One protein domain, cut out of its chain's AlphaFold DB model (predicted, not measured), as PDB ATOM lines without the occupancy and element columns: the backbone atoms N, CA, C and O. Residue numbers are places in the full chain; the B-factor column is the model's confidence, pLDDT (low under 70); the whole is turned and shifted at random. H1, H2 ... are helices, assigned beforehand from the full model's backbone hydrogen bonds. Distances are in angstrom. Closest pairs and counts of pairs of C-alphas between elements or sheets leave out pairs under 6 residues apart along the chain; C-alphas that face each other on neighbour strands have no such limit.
ATOM      1  N   ASP A  12      40.430 -34.810 -13.614       71.62
ATOM      2  CA  ASP A  12      40.138 -33.959 -14.762       71.62
ATOM      3  C   ASP A  12      38.677 -34.159 -15.196       71.62
ATOM      4  O   ASP A  12      38.307 -35.155 -15.824       71.62
ATOM      5  N   LEU A  13      37.835 -33.182 -14.843       73.94
ATOM      6  CA  LEU A  13      36.408 -33.154 -15.161       73.94
ATOM      7  C   LEU A  13      36.135 -33.375 -16.657       73.94
ATOM      8  O   LEU A  13      35.164 -34.048 -16.998       73.94
ATOM      9  N   LEU A  14      36.968 -32.834 -17.551       77.88
ATOM     10  CA  LEU A  14      36.767 -32.998 -18.989       77.88
ATOM     11  C   LEU A  14      37.086 -34.431 -19.414       77.88
ATOM     12  O   LEU A  14      36.295 -35.025 -20.144       77.88
ATOM     13  N   ASN A  15      38.166 -35.024 -18.900       78.38
ATOM     14  CA  ASN A  15      38.483 -36.434 -19.162       78.38
ATOM     15  C   ASN A  15      37.418 -37.380 -18.593       78.38
ATOM     16  O   ASN A  15      37.052 -38.358 -19.250       78.38
ATOM     17  N   PHE A  16      36.882 -37.081 -17.406       79.12
ATOM     18  CA  PHE A  16      35.763 -37.825 -16.829       79.12
ATOM     19  C   PHE A  16      34.532 -37.786 -17.746       79.12
ATOM     20  O   PHE A  16      33.963 -38.834 -18.058       79.12
ATOM     21  N   ILE A  17      34.149 -36.597 -18.224       77.88
ATOM     22  CA  ILE A  17      32.998 -36.424 -19.120       77.88
ATOM     23  C   ILE A  17      33.233 -37.139 -20.453       77.88
ATOM     24  O   ILE A  17      32.357 -37.883 -20.888       77.88
ATOM     25  N   ILE A  18      34.417 -36.999 -21.060       81.88
ATOM     26  CA  ILE A  18      34.782 -37.705 -22.300       81.88
ATOM     27  C   ILE A  18      34.637 -39.217 -22.124       81.88
ATOM     28  O   ILE A  18      34.050 -39.890 -22.968       81.88
ATOM     29  N   LYS A  19      35.147 -39.766 -21.017       82.31
ATOM     30  CA  LYS A  19      35.081 -41.203 -20.740       82.31
ATOM     31  C   LYS A  19      33.644 -41.693 -20.551       82.31
ATOM     32  O   LYS A  19      33.332 -42.812 -20.954       82.31
ATOM     33  N   GLN A  20      32.793 -40.886 -19.919       82.38
ATOM     34  CA  GLN A  20      31.427 -41.271 -19.576       82.38
ATOM     35  C   GLN A  20      30.429 -41.057 -20.725       82.38
ATOM     36  O   GLN A  20      29.498 -41.851 -20.867       82.38
ATOM     37  N   TYR A  21      30.612 -40.008 -21.531       82.50
ATOM     38  CA  TYR A  21      29.622 -39.537 -22.508       82.50
ATOM     39  C   TYR A  21      30.163 -39.404 -23.945       82.50
ATOM     40  O   TYR A  21      29.377 -39.355 -24.888       82.50
ATOM     41  N   GLY A  22      31.485 -39.447 -24.142       81.50
ATOM     42  CA  GLY A  22      32.147 -39.364 -25.450       81.50
ATOM     43  C   GLY A  22      32.764 -37.993 -25.753       81.50
ATOM     44  O   GLY A  22      32.490 -36.996 -25.091       81.50
ATOM     45  N   GLU A  23      33.634 -37.938 -26.768       78.94
ATOM     46  CA  GLU A  23      34.372 -36.715 -27.139       78.94
ATOM     47  C   GLU A  23      33.504 -35.626 -27.784       78.94
ATOM     48  O   GLU A  23      33.825 -34.444 -27.668       78.94
ATOM     49  N   GLU A  24      32.422 -36.014 -28.460       84.38
ATOM     50  CA  GLU A  24      31.507 -35.103 -29.165       84.38
ATOM     51  C   GLU A  24      30.298 -34.692 -28.311       84.38
ATOM     52  O   GLU A  24      29.351 -34.100 -28.826       84.38
ATOM     53  N   ASP A  25      30.308 -35.011 -27.013       86.94
ATOM     54  CA  ASP A  25      29.196 -34.688 -26.126       86.94
ATOM     55  C   ASP A  25      29.016 -33.164 -25.976       86.94
ATOM     56  O   ASP A  25      29.973 -32.408 -25.769       86.94
ATOM     57  N   GLU A  26      27.768 -32.707 -26.079       88.25
ATOM     58  CA  GLU A  26      27.408 -31.288 -26.013       88.25
ATOM     59  C   GLU A  26      27.825 -30.656 -24.676       88.25
ATOM     60  O   GLU A  26      28.361 -29.546 -24.668       88.25
ATOM     61  N   LEU A  27      27.711 -31.388 -23.561       85.62
ATOM     62  CA  LEU A  27      28.096 -30.906 -22.233       85.62
ATOM     63  C   LEU A  27      29.589 -30.584 -22.162       85.62
ATOM     64  O   LEU A  27      29.987 -29.596 -21.540       85.62
ATOM     65  N   LYS A  28      30.432 -31.397 -22.806       85.62
ATOM     66  CA  LYS A  28      31.872 -31.134 -22.879       85.62
ATOM     67  C   LYS A  28      32.132 -29.821 -23.611       85.62
ATOM     68  O   LYS A  28      32.868 -28.978 -23.101       85.62
ATOM     69  N   ILE A  29      31.533 -29.654 -24.791       87.56
ATOM     70  CA  ILE A  29      31.714 -28.459 -25.624       87.56
ATOM     71  C   ILE A  29      31.260 -27.212 -24.856       87.56
ATOM     72  O   ILE A  29      31.968 -26.203 -24.834       87.56
ATOM     73  N   GLU A  30      30.109 -27.280 -24.189       90.38
ATOM     74  CA  GLU A  30      29.585 -26.184 -23.376       90.38
ATOM     75  C   GLU A  30      30.498 -25.842 -22.197       90.38
ATOM     76  O   GLU A  30      30.788 -24.665 -21.968       90.38
ATOM     77  N   LEU A  31      31.008 -26.842 -21.469       88.81
ATOM     78  CA  LEU A  31      31.936 -26.619 -20.359       88.81
ATOM     79  C   LEU A  31      33.268 -26.037 -20.835       88.81
ATOM     80  O   LEU A  31      33.779 -25.103 -20.215       88.81
ATOM     81  N   GLU A  32      33.816 -26.515 -21.951       88.19
ATOM     82  CA  GLU A  32      35.021 -25.941 -22.558       88.19
ATOM     83  C   GLU A  32      34.808 -24.465 -22.914       88.19
ATOM     84  O   GLU A  32      35.641 -23.617 -22.586       88.19
ATOM     85  N   GLN A  33      33.675 -24.126 -23.535       91.00
ATOM     86  CA  GLN A  33      33.325 -22.736 -23.838       91.00
ATOM     87  C   GLN A  33      33.135 -21.907 -22.564       91.00
ATOM     88  O   GLN A  33      33.633 -20.781 -22.487       91.00
ATOM     89  N   PHE A  34      32.466 -22.458 -21.553       91.31
ATOM     90  CA  PHE A  34      32.267 -21.815 -20.261       91.31
ATOM     91  C   PHE A  34      33.608 -21.478 -19.604       91.31
ATOM     92  O   PHE A  34      33.854 -20.318 -19.273       91.31
ATOM     93  N   PHE A  35      34.519 -22.445 -19.481       89.50
ATOM     94  CA  PHE A  35      35.825 -22.218 -18.865       89.50
ATOM     95  C   PHE A  35      36.738 -21.311 -19.696       89.50
ATOM     96  O   PHE A  35      37.546 -20.592 -19.105       89.50
ATOM     97  N   LYS A  36      36.605 -21.323 -21.030       90.19
ATOM     98  CA  LYS A  36      37.408 -20.509 -21.951       90.19
ATOM     99  C   LYS A  36      36.973 -19.047 -22.008       90.19
ATOM    100  O   LYS A  36      37.830 -18.172 -22.104       90.19
ATOM    101  N   TYR A  37      35.668 -18.777 -22.013       94.50
ATOM    102  CA  TYR A  37      35.139 -17.437 -22.285       94.50
ATOM    103  C   TYR A  37      34.625 -16.704 -21.049       94.50
ATOM    104  O   TYR A  37      34.516 -15.480 -21.096       94.50
ATOM    105  N   LYS A  38      34.318 -17.406 -19.954       94.75
ATOM    106  CA  LYS A  38      33.933 -16.759 -18.698       94.75
ATOM    107  C   LYS A  38      35.154 -16.459 -17.847       94.75
ATOM    108  O   LYS A  38      35.988 -17.326 -17.584       94.75
ATOM    109  N   SER A  39      35.233 -15.216 -17.387       95.56
ATOM    110  CA  SER A  39      36.214 -14.801 -16.393       95.56
ATOM    111  C   SER A  39      35.999 -15.528 -15.066       95.56
ATOM    112  O   SER A  39      34.938 -16.089 -14.795       95.56
ATOM    113  N   PHE A  40      37.013 -15.493 -14.201       92.38
ATOM    114  CA  PHE A  40      36.937 -16.097 -12.874       92.38
ATOM    115  C   PHE A  40      35.686 -15.647 -12.098       92.38
ATOM    116  O   PHE A  40      34.942 -16.497 -11.624       92.38
ATOM    117  N   ASN A  41      35.408 -14.340 -12.044       94.69
ATOM    118  CA  ASN A  41      34.251 -13.812 -11.317       94.69
ATOM    119  C   ASN A  41      32.922 -14.247 -11.950       94.69
ATOM    120  O   ASN A  41      32.061 -14.745 -11.234       94.69
ATOM    121  N   GLU A  42      32.784 -14.165 -13.279       95.81
ATOM    122  CA  GLU A  42      31.557 -14.601 -13.967       95.81
ATOM    123  C   GLU A  42      31.252 -16.086 -13.723       95.81
ATOM    124  O   GLU A  42      30.091 -16.479 -13.625       95.81
ATOM    125  N   ARG A  43      32.286 -16.934 -13.627       95.31
ATOM    126  CA  ARG A  43      32.088 -18.355 -13.306       95.31
ATOM    127  C   ARG A  43      31.527 -18.530 -11.898       95.31
ATOM    128  O   ARG A  43      30.581 -19.291 -11.722       95.31
ATOM    129  N   PHE A  44      32.067 -17.807 -10.918       95.38
ATOM    130  CA  PHE A  44      31.601 -17.873  -9.531       95.38
ATOM    131  C   PHE A  44      30.208 -17.267  -9.334       95.38
ATOM    132  O   PHE A  44      29.431 -17.817  -8.558       95.38
ATOM    133  N   GLU A  45      29.848 -16.225 -10.083       94.56
ATOM    134  CA  GLU A  45      28.467 -15.730 -10.154       94.56
ATOM    135  C   GLU A  45      27.516 -16.835 -10.634       94.56
ATOM    136  O   GLU A  45      26.493 -17.096 -10.002       94.56
ATOM    137  N   LYS A  46      27.884 -17.569 -11.696       93.88
ATOM    138  CA  LYS A  46      27.082 -18.709 -12.169       93.88
ATOM    139  C   LYS A  46      27.016 -19.862 -11.178       93.88
ATOM    140  O   LYS A  46      25.955 -20.467 -11.040       93.88
ATOM    141  N   TYR A  47      28.095 -20.155 -10.459       92.38
ATOM    142  CA  TYR A  47      28.056 -21.161  -9.396       92.38
ATOM    143  C   TYR A  47      27.095 -20.758  -8.276       92.38
ATOM    144  O   TYR A  47      26.283 -21.586  -7.865       92.38
ATOM    145  N   THR A  48      27.128 -19.495  -7.839       92.25
ATOM    146  CA  THR A  48      26.168 -18.950  -6.871       92.25
ATOM    147  C   THR A  48      24.731 -19.121  -7.359       92.25
ATOM    148  O   THR A  48      23.928 -19.725  -6.652       92.25
ATOM    149  N   GLU A  49      24.418 -18.673  -8.580       91.12
ATOM    150  CA  GLU A  49      23.067 -18.772  -9.150       91.12
ATOM    151  C   GLU A  49      22.544 -20.218  -9.164       91.12
ATOM    152  O   GLU A  49      21.409 -20.486  -8.766       91.12
ATOM    153  N   VAL A  50      23.374 -21.169  -9.602       90.50
ATOM    154  CA  VAL A  50      22.993 -22.586  -9.673       90.50
ATOM    155  C   VAL A  50      22.794 -23.177  -8.279       90.50
ATOM    156  O   VAL A  50      21.846 -23.934  -8.078       90.50
ATOM    157  N   ILE A  51      23.654 -22.850  -7.312       88.50
ATOM    158  CA  ILE A  51      23.515 -23.329  -5.932       88.50
ATOM    159  C   ILE A  51      22.228 -22.785  -5.310       88.50
ATOM    160  O   ILE A  51      21.460 -23.561  -4.742       88.50
ATOM    161  N   ASP A  52      21.965 -21.488  -5.457       86.75
ATOM    162  CA  ASP A  52      20.773 -20.847  -4.905       86.75
ATOM    163  C   ASP A  52      19.491 -21.394  -5.549       86.75
ATOM    164  O   ASP A  52      18.520 -21.654  -4.846       86.75
ATOM    165  N   SER A  53      19.505 -21.698  -6.853       86.69
ATOM    166  CA  SER A  53      18.358 -22.320  -7.541       86.69
ATOM    167  C   SER A  53      17.983 -23.717  -7.027       86.69
ATOM    168  O   SER A  53      16.875 -24.188  -7.278       86.69
ATOM    169  N   LYS A  54      18.906 -24.397  -6.332       83.88
ATOM    170  CA  LYS A  54      18.734 -25.765  -5.819       83.88
ATOM    171  C   LYS A  54      18.386 -25.811  -4.331       83.88
ATOM    172  O   LYS A  54      18.176 -26.904  -3.805       83.88
ATOM    173  N   LYS A  55      18.376 -24.671  -3.637       79.12
ATOM    174  CA  LYS A  55      18.092 -24.613  -2.202       79.12
ATOM    175  C   LYS A  55      16.618 -24.330  -1.941       79.12
ATOM    176  O   LYS A  55      16.072 -23.346  -2.427       79.12
ATOM    177  N   ASP A  56      16.021 -25.131  -1.064       68.62
ATOM    178  CA  ASP A  56      14.762 -24.787  -0.410       68.62
ATOM    179  C   ASP A  56      15.069 -23.894   0.806       68.62
ATOM    180  O   ASP A  56      15.467 -24.378   1.867       68.62
ATOM    181  N   GLY A  57      14.939 -22.572   0.654       67.69
ATOM    182  CA  GLY A  57      15.068 -21.608   1.754       67.69
ATOM    183  C   GLY A  57      15.827 -20.326   1.403       67.69
ATOM    184  O   GLY A  57      16.350 -20.172   0.308       67.69
ATOM    185  N   ASP A  58      15.900 -19.407   2.368       67.88
ATOM    186  CA  ASP A  58      16.379 -18.022   2.174       67.88
ATOM    187  C   ASP A  58      17.903 -17.844   2.388       67.88
ATOM    188  O   ASP A  58      18.431 -16.732   2.406       67.88
ATOM    189  N   ASN A  59      18.641 -18.946   2.573       67.62
ATOM    190  CA  ASN A  59      20.091 -18.914   2.791       67.62
ATOM    191  C   ASN A  59      20.850 -18.859   1.457       67.62
ATOM    192  O   ASN A  59      21.392 -19.871   0.986       67.62
ATOM    193  N   THR A  60      20.906 -17.655   0.889       72.38
ATOM    194  CA  THR A  60      21.693 -17.335  -0.309       72.38
ATOM    195  C   THR A  60      23.190 -17.491  -0.046       72.38
ATOM    196  O   THR A  60      23.710 -17.096   1.003       72.38
ATOM    197  N   VAL A  61      23.907 -18.117  -0.980       81.94
ATOM    198  CA  VAL A  61      25.369 -18.206  -0.901       81.94
ATOM    199  C   VAL A  61      25.981 -16.971  -1.540       81.94
ATOM    200  O   VAL A  61      25.880 -16.767  -2.742       81.94
ATOM    201  N   ASN A  62      26.700 -16.171  -0.759       87.62
ATOM    202  CA  ASN A  62      27.427 -15.031  -1.311       87.62
ATOM    203  C   ASN A  62      28.561 -15.504  -2.251       87.62
ATOM    204  O   ASN A  62      29.377 -16.350  -1.879       87.62
ATOM    205  N   THR A  63      28.643 -14.924  -3.451       93.38
ATOM    206  CA  THR A  63      29.735 -15.140  -4.413       93.38
ATOM    207  C   THR A  63      31.120 -14.915  -3.801       93.38
ATOM    208  O   THR A  63      32.017 -15.729  -4.018       93.38
ATOM    209  N   ASP A  64      31.294 -13.891  -2.964       93.94
ATOM    210  CA  ASP A  64      32.560 -13.618  -2.275       93.94
ATOM    211  C   ASP A  64      32.973 -14.772  -1.354       93.94
ATOM    212  O   ASP A  64      34.152 -15.120  -1.287       93.94
ATOM    213  N   PHE A  65      32.001 -15.407  -0.688       91.44
ATOM    214  CA  PHE A  65      32.251 -16.561   0.174       91.44
ATOM    215  C   PHE A  65      32.704 -17.786  -0.631       91.44
ATOM    216  O   PHE A  65      33.618 -18.505  -0.218       91.44
ATOM    217  N   LEU A  66      32.107 -18.025  -1.804       92.69
ATOM    218  CA  LEU A  66      32.562 -19.100  -2.690       92.69
ATOM    219  C   LEU A  66      33.971 -18.826  -3.215       92.69
ATOM    220  O   LEU A  66      34.814 -19.725  -3.199       92.69
ATOM    221  N   ILE A  67      34.253 -17.586  -3.624       94.94
ATOM    222  CA  ILE A  67      35.582 -17.181  -4.090       94.94
ATOM    223  C   ILE A  67      36.624 -17.371  -2.984       94.94
ATOM    224  O   ILE A  67      37.701 -17.911  -3.254       94.94
ATOM    225  N   SER A  68      36.335 -16.942  -1.751       94.69
ATOM    226  CA  SER A  68      37.269 -17.112  -0.634       94.69
ATOM    227  C   SER A  68      37.509 -18.585  -0.329       94.69
ATOM    228  O   SER A  68      38.656 -18.990  -0.177       94.69
ATOM    229  N   SER A  69      36.450 -19.396  -0.315       91.19
ATOM    230  CA  SER A  69      36.547 -20.834  -0.043       91.19
ATOM    231  C   SER A  69      37.384 -21.552  -1.102       91.19
ATOM    232  O   SER A  69      38.273 -22.327  -0.761       91.19
ATOM    233  N   TYR A  70      37.178 -21.231  -2.383       92.06
ATOM    234  CA  TYR A  70      37.997 -21.759  -3.473       92.06
ATOM    235  C   TYR A  70      39.469 -21.373  -3.324       92.06
ATOM    236  O   TYR A  70      40.342 -22.227  -3.439       92.06
ATOM    237  N   LYS A  71      39.763 -20.099  -3.045       92.44
ATOM    238  CA  LYS A  71      41.150 -19.641  -2.874       92.44
ATOM    239  C   LYS A  71      41.836 -20.330  -1.697       92.44
ATOM    240  O   LYS A  71      42.985 -20.735  -1.842       92.44
ATOM    241  N   THR A  72      41.137 -20.499  -0.575       91.06
ATOM    242  CA  THR A  72      41.640 -21.265   0.573       91.06
ATOM    243  C   THR A  72      41.937 -22.705   0.174       91.06
ATOM    244  O   THR A  72      43.029 -23.188   0.443       91.06
ATOM    245  N   GLN A  73      41.017 -23.366  -0.536       85.94
ATOM    246  CA  GLN A  73      41.226 -24.735  -1.005       85.94
ATOM    247  C   GLN A  73      42.438 -24.847  -1.939       85.94
ATOM    248  O   GLN A  73      43.239 -25.764  -1.787       85.94
ATOM    249  N   MET A  74      42.601 -23.916  -2.883       86.50
ATOM    250  CA  MET A  74      43.756 -23.901  -3.786       86.50
ATOM    251  C   MET A  74      45.070 -23.694  -3.030       86.50
ATOM    252  O   MET A  74      46.037 -24.394  -3.309       86.50
ATOM    253  N   ALA A  75      45.102 -22.794  -2.044       87.06
ATOM    254  CA  ALA A  75      46.281 -22.599  -1.202       87.06
ATOM    255  C   ALA A  75      46.609 -23.852  -0.371       87.06
ATOM    256  O   ALA A  75      47.778 -24.211  -0.246       87.06
ATOM    257  N   SER A  76      45.596 -24.552   0.151       82.88
ATOM    258  CA  SER A  76      45.786 -25.838   0.834       82.88
ATOM    259  C   SER A  76      46.365 -26.902  -0.101       82.88
ATOM    260  O   SER A  76      47.281 -27.615   0.294       82.88
ATOM    261  N   TRP A  77      45.890 -26.979  -1.350       80.75
ATOM    262  CA  TRP A  77      46.452 -27.876  -2.364       80.75
ATOM    263  C   TRP A  77      47.902 -27.535  -2.706       80.75
ATOM    264  O   TRP A  77      48.732 -28.435  -2.788       80.75
ATOM    265  N   GLU A  78      48.232 -26.256  -2.889       81.12
ATOM    266  CA  GLU A  78      49.621 -25.831  -3.099       81.12
ATOM    267  C   GLU A  78      50.505 -26.210  -1.902       81.12
ATOM    268  O   GLU A  78      51.616 -26.706  -2.089       81.12
ATOM    269  N   GLY A  79      49.993 -26.036  -0.680       80.06
ATOM    270  CA  GLY A  79      50.665 -26.450   0.551       80.06
ATOM    271  C   GLY A  79      50.885 -27.960   0.637       80.06
ATOM    272  O   GLY A  79      51.977 -28.387   0.996       80.06
ATOM    273  N   ALA A  80      49.897 -28.768   0.247       75.94
ATOM    274  CA  ALA A  80      49.996 -30.229   0.254       75.94
ATOM    275  C   ALA A  80      51.043 -30.769  -0.740       75.94
ATOM    276  O   ALA A  80      51.636 -31.817  -0.505       75.94
TER     277      ALA A  80
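What this domain is: This is residues 12 to 80 of the 148 residues of the protein "Iron aquisition yersiniabactin synthesis enzyme (Irp2)" of Staphylococcus schleiferi (UniProt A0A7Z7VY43). This is an open, loose chain of four helices in two groups: H1 folds back near the first residues of H2 at one end, and H3 and H4 make a splayed pair at the other, with the tight turn at residues 38 and 39 joining the groups. H4, the longest helix, starts against the middle of H3 and sticks out as an arm with residues 71 to 80, while residues 53 to 59, of which 53 belongs to H3, stick out at the other end of H3 from H2. The printed part has 69 residues with four named helices, in the order H1, H2, H3, H4, and no named strand; its class is all helix. It is loose, with a radius of gyration of the C-alphas of 14.7 A and spans of 37 by 35 by 22 A.

How they stand to each other: Begin with H4, residues 63 to 80, and look at its residues 63 to 67, which alone touch H3, residues 40 to 53. On H3 the touching residues are 44 to 48 alone; the closest C-alphas of the two helices are those of Thr 48 and Thr 63, 5.8 A apart. H3 and H4 run opposite ways at a steep tilt of 64 degrees. From H3 go back to H2, residues 26 to 37: the two are close but not clearly touching, their closest C-alphas being those of Phe 35 and Arg 43, 7.7 A apart. H2 and H3 stand at a steep tilt of 47 degrees, opposite ways. H1, residues 13 to 21, and H2 only just touch, with 3 pairs of C-alphas within 8 A; H2 does so with residue 28 alone, and the closest C-alphas are those of Leu 14 and Lys 28, 6.5 A apart. They form a helical hairpin, running opposite ways at a shallow tilt of 16 degrees. H4 is apart from H1 and from H2, and H1 is apart from H3. In H1, H2, H3 and H4, every O i to N i+4 pair is within hydrogen-bond range.

Where its parts are: Find C-alpha 63 at (29.735, -15.140, -4.413); from there H4 runs 25.7 A to C-alpha 80 at (49.996, -30.229, 0.254). H3, from Phe 40 to Ser 53, is 20.3 A long, and H2, from Glu 26 to Tyr 37, is 16.3 A long. H1, from Leu 13 to Tyr 21, begins at C-alpha 13 at (36.408, -33.154, -15.161).

The domain as a whole: The C-alphas of Glu 23 and Asp 58, the two farthest apart, are 39.1 A from each other. The printed part has no cut. The links H1 to H2 and H2 to H3 are tight, H3 to H4 is short with 9 residues, and no link is long. Look at the B-factor column for the model's confidence: the mean pLDDT of the printed part is 86.0, and residues 56 to 59 are under 70.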